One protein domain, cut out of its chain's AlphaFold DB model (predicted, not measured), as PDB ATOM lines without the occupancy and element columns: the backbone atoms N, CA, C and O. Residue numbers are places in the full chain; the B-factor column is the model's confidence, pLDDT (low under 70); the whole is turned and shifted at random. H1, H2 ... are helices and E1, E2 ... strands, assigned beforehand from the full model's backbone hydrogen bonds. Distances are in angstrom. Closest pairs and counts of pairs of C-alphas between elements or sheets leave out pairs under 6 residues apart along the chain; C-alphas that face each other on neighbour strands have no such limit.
ATOM      1  N   GLY A   7     -49.324  21.507 -27.655       93.06
ATOM      2  CA  GLY A   7     -50.428  21.581 -28.611       93.06
ATOM      3  C   GLY A   7     -51.349  22.792 -28.442       93.06
ATOM      4  O   GLY A   7     -52.168  23.042 -29.323       93.06
ATOM      5  N   ASP A   8     -51.222  23.569 -27.363       93.81
ATOM      6  CA  ASP A   8     -52.033  24.773 -27.190       93.81
ATOM      7  C   ASP A   8     -51.678  25.832 -28.238       93.81
ATOM      8  O   ASP A   8     -50.513  26.211 -28.386       93.81
ATOM      9  N   ARG A   9     -52.697  26.371 -28.912       94.75
ATOM     10  CA  ARG A   9     -52.555  27.580 -29.729       94.75
ATOM     11  C   ARG A   9     -52.615  28.822 -28.855       94.75
ATOM     12  O   ARG A   9     -53.517  28.979 -28.027       94.75
ATOM     13  N   ILE A  10     -51.666  29.721 -29.065       94.31
ATOM     14  CA  ILE A  10     -51.528  30.960 -28.313       94.31
ATOM     15  C   ILE A  10     -51.331  32.155 -29.241       94.31
ATOM     16  O   ILE A  10     -50.838  32.038 -30.363       94.31
ATOM     17  N   GLU A  11     -51.711  33.316 -28.736       93.56
ATOM     18  CA  GLU A  11     -51.369  34.621 -29.280       93.56
ATOM     19  C   GLU A  11     -50.462  35.337 -28.287       93.56
ATOM     20  O   GLU A  11     -50.741  35.359 -27.083       93.56
ATOM     21  N   LEU A  12     -49.381  35.911 -28.800       91.88
ATOM     22  CA  LEU A  12     -48.460  36.753 -28.057       91.88
ATOM     23  C   LEU A  12     -48.634  38.192 -28.534       91.88
ATOM     24  O   LEU A  12     -48.568  38.465 -29.735       91.88
ATOM     25  N   PHE A  13     -48.839  39.096 -27.584       91.12
ATOM     26  CA  PHE A  13     -48.956  40.530 -27.822       91.12
ATOM     27  C   PHE A  13     -47.744  41.218 -27.211       91.12
ATOM     28  O   PHE A  13     -47.537  41.115 -26.002       91.12
ATOM     29  N   ASP A  14     -46.949  41.892 -28.036       86.75
ATOM     30  CA  ASP A  14     -45.856  42.740 -27.561       86.75
ATOM     31  C   ASP A  14     -46.448  43.970 -26.850       86.75
ATOM     32  O   ASP A  14     -47.327  44.643 -27.396       86.75
ATOM     33  N   GLU A  15     -46.023  44.232 -25.608       82.38
ATOM     34  CA  GLU A  15     -46.565  45.352 -24.820       82.38
ATOM     35  C   GLU A  15     -46.149  46.723 -25.380       82.38
ATOM     36  O   GLU A  15     -46.905  47.689 -25.256       82.38
ATOM     37  N   ASP A  16     -44.985  46.810 -26.029       79.50
ATOM     38  CA  ASP A  16     -44.467  48.034 -26.643       79.50
ATOM     39  C   ASP A  16     -45.043  48.256 -28.056       79.50
ATOM     40  O   ASP A  16     -45.007  49.366 -28.593       79.50
ATOM     41  N   SER A  17     -45.576  47.212 -28.696       76.38
ATOM     42  CA  SER A  17     -46.146  47.252 -30.048       76.38
ATOM     43  C   SER A  17     -47.359  46.321 -30.201       76.38
ATOM     44  O   SER A  17     -47.311  45.353 -30.968       76.38
ATOM     45  N   PRO A  18     -48.503  46.650 -29.569       67.94
ATOM     46  CA  PRO A  18     -49.676  45.771 -29.500       67.94
ATOM     47  C   PRO A  18     -50.349  45.503 -30.855       67.94
ATOM     48  O   PRO A  18     -51.177  44.602 -30.964       67.94
ATOM     49  N   ALA A  19     -50.007  46.265 -31.900       69.44
ATOM     50  CA  ALA A  19     -50.471  46.016 -33.265       69.44
ATOM     51  C   ALA A  19     -49.860  44.744 -33.885       69.44
ATOM     52  O   ALA A  19     -50.405  44.217 -34.852       69.44
ATOM     53  N   THR A  20     -48.751  44.246 -33.331       75.56
ATOM     54  CA  THR A  20     -48.088  43.028 -33.803       75.56
ATOM     55  C   THR A  20     -48.513  41.865 -32.921       75.56
ATOM     56  O   THR A  20     -48.129  41.779 -31.756       75.56
ATOM     57  N   THR A  21     -49.335  40.975 -33.472       86.06
ATOM     58  CA  THR A  21     -49.735  39.732 -32.802       86.06
ATOM     59  C   THR A  21     -48.962  38.574 -33.407       86.06
ATOM     60  O   THR A  21     -48.993  38.380 -34.619       86.06
ATOM     61  N   ILE A  22     -48.298  37.786 -32.565       89.31
ATOM     62  CA  ILE A  22     -47.608  36.568 -32.990       89.31
ATOM     63  C   ILE A  22     -48.503  35.384 -32.634       89.31
ATOM     64  O   ILE A  22     -48.797  35.150 -31.462       89.31
ATOM     65  N   CYS A  23     -48.943  34.635 -33.643       92.19
ATOM     66  CA  CYS A  23     -49.624  33.359 -33.436       92.19
ATOM     67  C   CYS A  23     -48.589  32.239 -33.347       92.19
ATOM     68  O   CYS A  23     -47.658  32.181 -34.154       92.19
ATOM     69  N   ALA A  24     -48.741  31.368 -32.354       94.12
ATOM     70  CA  ALA A  24     -47.835  30.253 -32.160       94.12
ATOM     71  C   ALA A  24     -48.529  29.046 -31.527       94.12
ATOM     72  O   ALA A  24     -49.571  29.156 -30.879       94.12
ATOM     73  N   THR A  25     -47.900  27.886 -31.674       95.50
ATOM     74  CA  THR A  25     -48.295  26.639 -31.018       95.50
ATOM     75  C   THR A  25     -47.261  26.261 -29.966       95.50
ATOM     76  O   THR A  25     -46.064  26.239 -30.248       95.50
ATOM     77  N   VAL A  26     -47.702  25.941 -28.750       95.12
ATOM     78  CA  VAL A  26     -46.820  25.465 -27.679       95.12
ATOM     79  C   VAL A  26     -46.326  24.062 -28.024       95.12
ATOM     80  O   VAL A  26     -47.113  23.128 -28.152       95.12
ATOM     81  N   GLY A  27     -45.015  23.898 -28.156       94.12
ATOM     82  CA  GLY A  27     -44.373  22.608 -28.384       94.12
ATOM     83  C   GLY A  27     -44.207  21.830 -27.084       94.12
ATOM     84  O   GLY A  27     -44.723  20.723 -26.949       94.12
ATOM     85  N   ARG A  28     -43.509  22.409 -26.105       93.50
ATOM     86  CA  ARG A  28     -43.251  21.788 -24.795       93.50
ATOM     87  C   ARG A  28     -42.922  22.835 -23.739       93.50
ATOM     88  O   ARG A  28     -42.528  23.948 -24.071       93.50
ATOM     89  N   LEU A  29     -43.071  22.448 -22.477       93.19
ATOM     90  CA  LEU A  29     -42.572  23.213 -21.340       93.19
ATOM     91  C   LEU A  29     -41.221  22.645 -20.909       93.19
ATOM     92  O   LEU A  29     -41.043  21.427 -20.912       93.19
ATOM     93  N   LEU A  30     -40.302  23.533 -20.563       90.19
ATOM     94  CA  LEU A  30     -38.922  23.237 -20.213       90.19
ATOM     95  C   LEU A  30     -38.648  23.721 -18.790       90.19
ATOM     96  O   LEU A  30     -39.146  24.773 -18.369       90.19
ATOM     97  N   SER A  31     -37.880  22.924 -18.054       86.38
ATOM     98  CA  SER A  31     -37.347  23.289 -16.743       86.38
ATOM     99  C   SER A  31     -36.023  24.040 -16.876       86.38
ATOM    100  O   SER A  31     -35.422  24.067 -17.950       86.38
ATOM    101  N   ASP A  32     -35.526  24.590 -15.765       85.88
ATOM    102  CA  ASP A  32     -34.213  25.252 -15.730       85.88
ATOM    103  C   ASP A  32     -33.105  24.318 -16.221       85.88
ATOM    104  O   ASP A  32     -32.203  24.731 -16.944       85.88
ATOM    105  N   TRP A  33     -33.207  23.033 -15.867       83.06
ATOM    106  CA  TRP A  33     -32.255  22.002 -16.264       83.06
ATOM    107  C   TRP A  33     -32.257  21.744 -17.768       83.06
ATOM    108  O   TRP A  33     -31.189  21.550 -18.345       83.06
ATOM    109  N   ASP A  34     -33.431  21.750 -18.403       85.88
ATOM    110  CA  ASP A  34     -33.548  21.546 -19.850       85.88
ATOM    111  C   ASP A  34     -32.929  22.712 -20.636       85.88
ATOM    112  O   ASP A  34     -32.348  22.501 -21.699       85.88
ATOM    113  N   GLU A  35     -33.004  23.924 -20.082       85.12
ATOM    114  CA  GLU A  35     -32.381  25.140 -20.623       85.12
ATOM    115  C   GLU A  35     -30.907  25.303 -20.198       85.12
ATOM    116  O   GLU A  35     -30.252  26.279 -20.568       85.12
ATOM    117  N   GLY A  36     -30.356  24.355 -19.427       84.88
ATOM    118  CA  GLY A  36     -28.964  24.378 -18.966       84.88
ATOM    119  C   GLY A  36     -28.658  25.462 -17.927       84.88
ATOM    120  O   GLY A  36     -27.501  25.858 -17.772       84.88
ATOM    121  N   MET A  37     -29.678  25.955 -17.226       85.81
ATOM    122  CA  MET A  37     -29.565  27.009 -16.224       85.81
ATOM    123  C   MET A  37     -29.225  26.449 -14.837       85.81
ATOM    124  O   MET A  37     -29.544  25.311 -14.490       85.81
ATOM    125  N   GLY A  38     -28.560  27.271 -14.019       83.94
ATOM    126  CA  GLY A  38     -28.268  26.952 -12.620       83.94
ATOM    127  C   GLY A  38     -29.488  27.124 -11.710       83.94
ATOM    128  O   GLY A  38     -30.407  27.869 -12.029       83.94
ATOM    129  N   ILE A  39     -29.468  26.484 -10.536       80.00
ATOM    130  CA  ILE A  39     -30.585  26.486  -9.568       80.00
ATOM    131  C   ILE A  39     -31.034  27.890  -9.125       80.00
ATOM    132  O   ILE A  39     -32.201  28.086  -8.809       80.00
ATOM    133  N   GLU A  40     -30.135  28.875  -9.148       85.88
ATOM    134  CA  GLU A  40     -30.416  30.271  -8.775       85.88
ATOM    135  C   GLU A  40     -31.472  30.930  -9.680       85.88
ATOM    136  O   GLU A  40     -32.097  31.915  -9.298       85.88
ATOM    137  N   VAL A  41     -31.705  30.392 -10.883       84.75
ATOM    138  CA  VAL A  41     -32.696  30.940 -11.815       84.75
ATOM    139  C   VAL A  41     -34.139  30.665 -11.369       84.75
ATOM    140  O   VAL A  41     -35.043  31.389 -11.786       84.75
ATOM    141  N   GLN A  42     -34.359  29.674 -10.493       81.38
ATOM    142  CA  GLN A  42     -35.691  29.264 -10.019       81.38
ATOM    143  C   GLN A  42     -36.422  30.366  -9.257       81.38
ATOM    144  O   GLN A  42     -37.651  30.407  -9.249       81.38
ATOM    145  N   ASP A  43     -35.677  31.291  -8.652       85.56
ATOM    146  CA  ASP A  43     -36.256  32.452  -7.978       85.56
ATOM    147  C   ASP A  43     -36.877  33.448  -8.976       85.56
ATOM    148  O   ASP A  43     -37.764  34.228  -8.621       85.56
ATOM    149  N   TYR A  44     -36.455  33.403 -10.243       85.69
ATOM    150  CA  TYR A  44     -36.830  34.358 -11.288       85.69
ATOM    151  C   TYR A  44     -37.694  33.743 -12.393       85.69
ATOM    152  O   TYR A  44     -38.494  34.448 -13.016       85.69
ATOM    153  N   VAL A  45     -37.547  32.443 -12.649       89.19
ATOM    154  CA  VAL A  45     -38.216  31.745 -13.746       89.19
ATOM    155  C   VAL A  45     -39.045  30.590 -13.214       89.19
ATOM    156  O   VAL A  45     -38.562  29.732 -12.488       89.19
ATOM    157  N   ALA A  46     -40.322  30.574 -13.589       89.06
ATOM    158  CA  ALA A  46     -41.213  29.472 -13.272       89.06
ATOM    159  C   ALA A  46     -41.052  28.322 -14.278       89.06
ATOM    160  O   ALA A  46     -41.063  27.160 -13.887       89.06
ATOM    161  N   CYS A  47     -40.963  28.641 -15.574       91.06
ATOM    162  CA  CYS A  47     -40.630  27.695 -16.644       91.06
ATOM    163  C   CYS A  47     -40.365  28.429 -17.965       91.06
ATOM    164  O   CYS A  47     -40.623  29.629 -18.098       91.06
ATOM    165  N   TRP A  48     -39.922  27.681 -18.970       93.06
ATOM    166  CA  TRP A  48     -39.851  28.132 -20.355       93.06
ATOM    167  C   TRP A  48     -40.847  27.345 -21.199       93.06
ATOM    168  O   TRP A  48     -41.120  26.173 -20.938       93.06
ATOM    169  N   ALA A  49     -41.399  27.981 -22.223       94.38
ATOM    170  CA  ALA A  49     -42.252  27.347 -23.212       94.38
ATOM    171  C   ALA A  49     -41.583  27.431 -24.584       94.38
ATOM    172  O   ALA A  49     -41.427  28.522 -25.132       94.38
ATOM    173  N   GLU A  50     -41.226  26.280 -25.153       95.00
ATOM    174  CA  GLU A  50     -40.874  26.189 -26.570       95.00
ATOM    175  C   GLU A  50     -42.159  26.367 -27.378       95.00
ATOM    176  O   GLU A  50     -43.149  25.662 -27.156       95.00
ATOM    177  N   ILE A  51     -42.144  27.303 -28.317       94.81
ATOM    178  CA  ILE A  51     -43.260  27.615 -29.199       94.81
ATOM    179  C   ILE A  51     -42.815  27.508 -30.654       94.81
ATOM    180  O   ILE A  51     -41.650  27.722 -30.981       94.81
ATOM    181  N   THR A  52     -43.749  27.180 -31.537       94.94
ATOM    182  CA  THR A  52     -43.572  27.267 -32.988       94.94
ATOM    183  C   THR A  52     -44.464  28.380 -33.514       94.94
ATOM    184  O   THR A  52     -45.681  28.287 -33.385       94.94
ATOM    185  N   VAL A  53     -43.863  29.437 -34.048       92.62
ATOM    186  CA  VAL A  53     -44.532  30.593 -34.645       92.62
ATOM    187  C   VAL A  53     -45.103  30.202 -36.005       92.62
ATOM    188  O   VAL A  53     -44.402  29.600 -36.818       92.62
ATOM    189  N   ASP A  54     -46.367  30.549 -36.247       89.31
ATOM    190  CA  ASP A  54     -47.083  30.162 -37.469       89.31
ATOM    191  C   ASP A  54     -46.524  30.886 -38.717       89.31
ATOM    192  O   ASP A  54     -46.404  30.283 -39.781       89.31
ATOM    193  N   GLU A  55     -46.130  32.159 -38.579       85.56
ATOM    194  CA  GLU A  55     -45.566  32.999 -39.650       85.56
ATOM    195  C   GLU A  55     -44.252  33.670 -39.191       85.56
ATOM    196  O   GLU A  55     -44.253  34.826 -38.760       85.56
ATOM    197  N   PRO A  56     -43.111  32.955 -39.213       80.62
ATOM    198  CA  PRO A  56     -41.841  33.495 -38.735       80.62
ATOM    199  C   PRO A  56     -41.258  34.538 -39.698       80.62
ATOM    200  O   PRO A  56     -41.141  34.290 -40.896       80.62
ATOM    201  N   SER A  57     -40.826  35.688 -39.172       71.88
ATOM    202  CA  SER A  57     -40.215  36.757 -39.983       71.88
ATOM    203  C   SER A  57     -38.769  36.464 -40.412       71.88
ATOM    204  O   SER A  57     -38.382  36.843 -41.512       71.88
ATOM    205  N   ASP A  58     -37.990  35.762 -39.581       66.88
ATOM    206  CA  ASP A  58     -36.547  35.512 -39.780       66.88
ATOM    207  C   ASP A  58     -36.216  34.035 -40.086       66.88
ATOM    208  O   ASP A  58     -35.086  33.579 -39.930       66.88
ATOM    209  N   GLY A  59     -37.208  33.250 -40.518       67.69
ATOM    210  CA  GLY A  59     -37.025  31.854 -40.934       67.69
ATOM    211  C   GLY A  59     -36.906  30.828 -39.800       67.69
ATOM    212  O   GLY A  59     -37.204  29.658 -40.038       67.69
ATOM    213  N   ASP A  60     -36.559  31.234 -38.572       79.12
ATOM    214  CA  ASP A  60     -36.664  30.355 -37.402       79.12
ATOM    215  C   ASP A  60     -38.078  30.410 -36.805       79.12
ATOM    216  O   ASP A  60     -38.512  31.407 -36.218       79.12
ATOM    217  N   ALA A  61     -38.822  29.322 -37.006       87.00
ATOM    218  CA  ALA A  61     -40.161  29.161 -36.458       87.00
ATOM    219  C   ALA A  61     -40.140  28.850 -34.959       87.00
ATOM    220  O   ALA A  61     -41.142  29.075 -34.286       87.00
ATOM    221  N   LYS A  62     -39.042  28.315 -34.420       91.56
ATOM    222  CA  LYS A  62     -38.970  27.902 -33.025       91.56
ATOM    223  C   LYS A  62     -38.462  29.038 -32.162       91.56
ATOM    224  O   LYS A  62     -37.386  29.583 -32.364       91.56
ATOM    225  N   GLN A  63     -39.236  29.371 -31.143       91.94
ATOM    226  CA  GLN A  63     -38.846  30.382 -30.172       91.94
ATOM    227  C   GLN A  63     -39.125  29.887 -28.761       91.94
ATOM    228  O   GLN A  63     -39.841  28.905 -28.559       91.94
ATOM    229  N   VAL A  64     -38.549  30.571 -27.778       92.69
ATOM    230  CA  VAL A  64     -38.734  30.248 -26.366       92.69
ATOM    231  C   VAL A  64     -39.335  31.449 -25.657       92.69
ATOM    232  O   VAL A  64     -38.807  32.560 -25.717       92.69
ATOM    233  N   VAL A  65     -40.450  31.213 -24.971       93.62
ATOM    234  CA  VAL A  65     -41.093  32.193 -24.099       93.62
ATOM    235  C   VAL A  65     -40.760  31.853 -22.655       93.62
ATOM    236  O   VAL A  65     -41.045  30.753 -22.186       93.62
ATOM    237  N   LEU A  66     -40.188  32.808 -21.935       93.75
ATOM    238  CA  LEU A  66     -39.911  32.696 -20.510       93.75
ATOM    239  C   LEU A  66     -41.162  33.078 -19.717       93.75
ATOM    240  O   LEU A  66     -41.713  34.161 -19.917       93.75
ATOM    241  N   LEU A  67     -41.584  32.212 -18.796       92.62
ATOM    242  CA  LEU A  67     -42.643  32.475 -17.823       92.62
ATOM    243  C   LEU A  67     -41.991  32.763 -16.469       92.62
ATOM    244  O   LEU A  67     -41.483  31.858 -15.812       92.62
ATOM    245  N   GLY A  68     -41.976  34.033 -16.071       91.44
ATOM    246  CA  GLY A  68     -41.328  34.483 -14.842       91.44
ATOM    247  C   GLY A  68     -42.146  34.186 -13.585       91.44
ATOM    248  O   GLY A  68     -43.378  34.090 -13.623       91.44
ATOM    249  N   THR A  69     -41.462  34.094 -12.447       90.31
ATOM    250  CA  THR A  69     -42.097  34.035 -11.113       90.31
ATOM    251  C   THR A  69     -42.813  35.343 -10.757       90.31
ATOM    252  O   THR A  69     -43.720  35.356  -9.926       90.31
ATOM    253  N   ASP A  70     -42.476  36.432 -11.451       91.38
ATOM    254  CA  ASP A  70     -43.093  37.758 -11.369       91.38
ATOM    255  C   ASP A  70     -44.400  37.897 -12.173       91.38
ATOM    256  O   ASP A  70     -44.902  39.007 -12.354       91.38
ATOM    257  N   PHE A  71     -44.956  36.782 -12.658       87.38
ATOM    258  CA  PHE A  71     -46.150  36.717 -13.510       87.38
ATOM    259  C   PHE A  71     -45.999  37.403 -14.876       87.38
ATOM    260  O   PHE A  71     -46.996  37.584 -15.578       87.38
ATOM    261  N   GLN A  72     -44.775  37.749 -15.282       91.56
ATOM    262  CA  GLN A  72     -44.500  38.317 -16.598       91.56
ATOM    263  C   GLN A  72     -44.039  37.235 -17.566       91.56
ATOM    264  O   GLN A  72     -43.272  36.340 -17.212       91.56
ATOM    265  N   CYS A  73     -44.485  37.345 -18.815       92.50
ATOM    266  CA  CYS A  73     -43.993  36.511 -19.901       92.50
ATOM    267  C   CYS A  73     -43.032  37.325 -20.762       92.50
ATOM    268  O   CYS A  73     -43.255  38.518 -20.991       92.50
ATOM    269  N   ARG A  74     -41.949  36.697 -21.224       93.19
ATOM    270  CA  ARG A  74     -40.934  37.368 -22.040       93.19
ATOM    271  C   ARG A  74     -40.572  36.551 -23.268       93.19
ATOM    272  O   ARG A  74     -40.285  35.365 -23.149       93.19
ATOM    273  N   LEU A  75     -40.532  37.199 -24.426       91.69
ATOM    274  CA  LEU A  75     -40.044  36.641 -25.683       91.69
ATOM    275  C   LEU A  75     -38.822  37.451 -26.120       91.69
ATOM    276  O   LEU A  75     -38.918  38.667 -26.274       91.69
ATOM    277  N   ASN A  76     -37.662  36.804 -26.270       88.06
ATOM    278  CA  ASN A  76     -36.397  37.481 -26.603       88.06
ATOM    279  C   ASN A  76     -36.092  38.686 -25.683       88.06
ATOM    280  O   ASN A  76     -35.629  39.736 -26.124       88.06
ATOM    281  N   GLY A  77     -36.419  38.556 -24.391       87.62
ATOM    282  CA  GLY A  77     -36.252  39.605 -23.378       87.62
ATOM    283  C   GLY A  77     -37.341  40.687 -23.352       87.62
ATOM    284  O   GLY A  77     -37.409  41.431 -22.374       87.62
ATOM    285  N   ARG A  78     -38.222  40.761 -24.357       89.69
ATOM    286  CA  ARG A  78     -39.341  41.718 -24.405       89.69
ATOM    287  C   ARG A  78     -40.561  41.177 -23.691       89.69
ATOM    288  O   ARG A  78     -40.824  39.979 -23.760       89.69
ATOM    289  N   ARG A  79     -41.311  42.048 -23.016       92.44
ATOM    290  CA  ARG A  79     -42.542  41.646 -22.335       92.44
ATOM    291  C   ARG A  79     -43.638  41.363 -23.347       92.44
ATOM    292  O   ARG A  79     -43.880  42.147 -24.260       92.44
ATOM    293  N   VAL A  80     -44.304  40.237 -23.142       92.38
ATOM    294  CA  VAL A  80     -45.429  39.817 -23.966       92.38
ATOM    295  C   VAL A  80     -46.590  39.394 -23.085       92.38
ATOM    296  O   VAL A  80     -46.410  38.784 -22.033       92.38
ATOM    297  N   THR A  81     -47.804  39.673 -23.544       92.19
ATOM    298  CA  THR A  81     -49.010  39.063 -22.987       92.19
ATOM    299  C   THR A  81     -49.335  37.809 -23.783       92.19
ATOM    300  O   THR A  81     -49.402  37.860 -25.007       92.19
ATOM    301  N   ILE A  82     -49.563  36.687 -23.098       91.94
ATOM    302  CA  ILE A  82     -49.975  35.433 -23.734       91.94
ATOM    303  C   ILE A  82     -51.477  35.243 -23.551       91.94
ATOM    304  O   ILE A  82     -51.984  35.238 -22.426       91.94
ATOM    305  N   ARG A  83     -52.184  34.992 -24.651       91.81
ATOM    306  CA  ARG A  83     -53.581  34.560 -24.642       91.81
ATOM    307  C   ARG A  83     -53.692  33.193 -25.292       91.81
ATOM    308  O   ARG A  83     -53.245  32.995 -26.413       91.81
TER     309      ARG A  83
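Overview. This is residues 7 to 83 of the 87 residues of an uncharacterized protein of Acidobacteria bacterium (UniProt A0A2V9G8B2). Six antiparallel strands make a small closed barrel, E1 to E6 in chain order round the ring and back to E1, with the short helix H1 and the loop before it at one end of the long axis. E2 bends by 74 degrees at residue 27 as it passes from E1 to E3. The printed part has 77 residues, in the order E1 E2 H1 E3 E4 E5 E6, and is mostly strand. It is compact, with a radius of gyration of the C-alphas of 12.4 A, yet elongated, spanning 35 by 22 by 22 A.

Arrangement. E1, residues 9 to 14, and E2, residues 21 to 30, form a hairpin, with N 10 and O 24 2.8 A apart. H1, residues 39 to 43, is only just not on the barrel, with 4 pairs of C-alphas within 10 A; its one O i to N i+4 pair is out of hydrogen-bond range, and 1 of 2 O i to N i+3 pairs is within it. E3, residues 45 to 53, is antiparallel to E2, with N 27 and O 50 2.8 A apart. E3, E4 (residues 62 to 68), E5 (residues 73 to 75) and E6 (residues 78 to 83) form a meander, each strand the antiparallel neighbour of the one before: N 49 and O 65 are 2.8 A apart, N 66 and O 74 2.8 A, N 80 and O 73 2.9 A. E6 pairs with E5 over residues 78 to 80 and with E1 over 80 to 83, where N 11 and O 83 are 2.8 A apart.

Along the chain. E1 begins at C-alpha 9 (-52.555, 27.580, -29.729) and is 16.7 A long. E2 measures 23.4 A, H1 8.4 A, E3 21.9 A, E4 19.5 A and E5 7.0 A. E6, 15.9 A, ends at C-alpha 83 (-53.581, 34.560, -24.642).

Size, cuts and confidence. The C-alphas of Ala 19 and Ile 39, the two farthest apart, are 36.6 A from each other. The printed part has no cut and no long link. Residues 18 to 19 and 58 to 59 have pLDDT under 70.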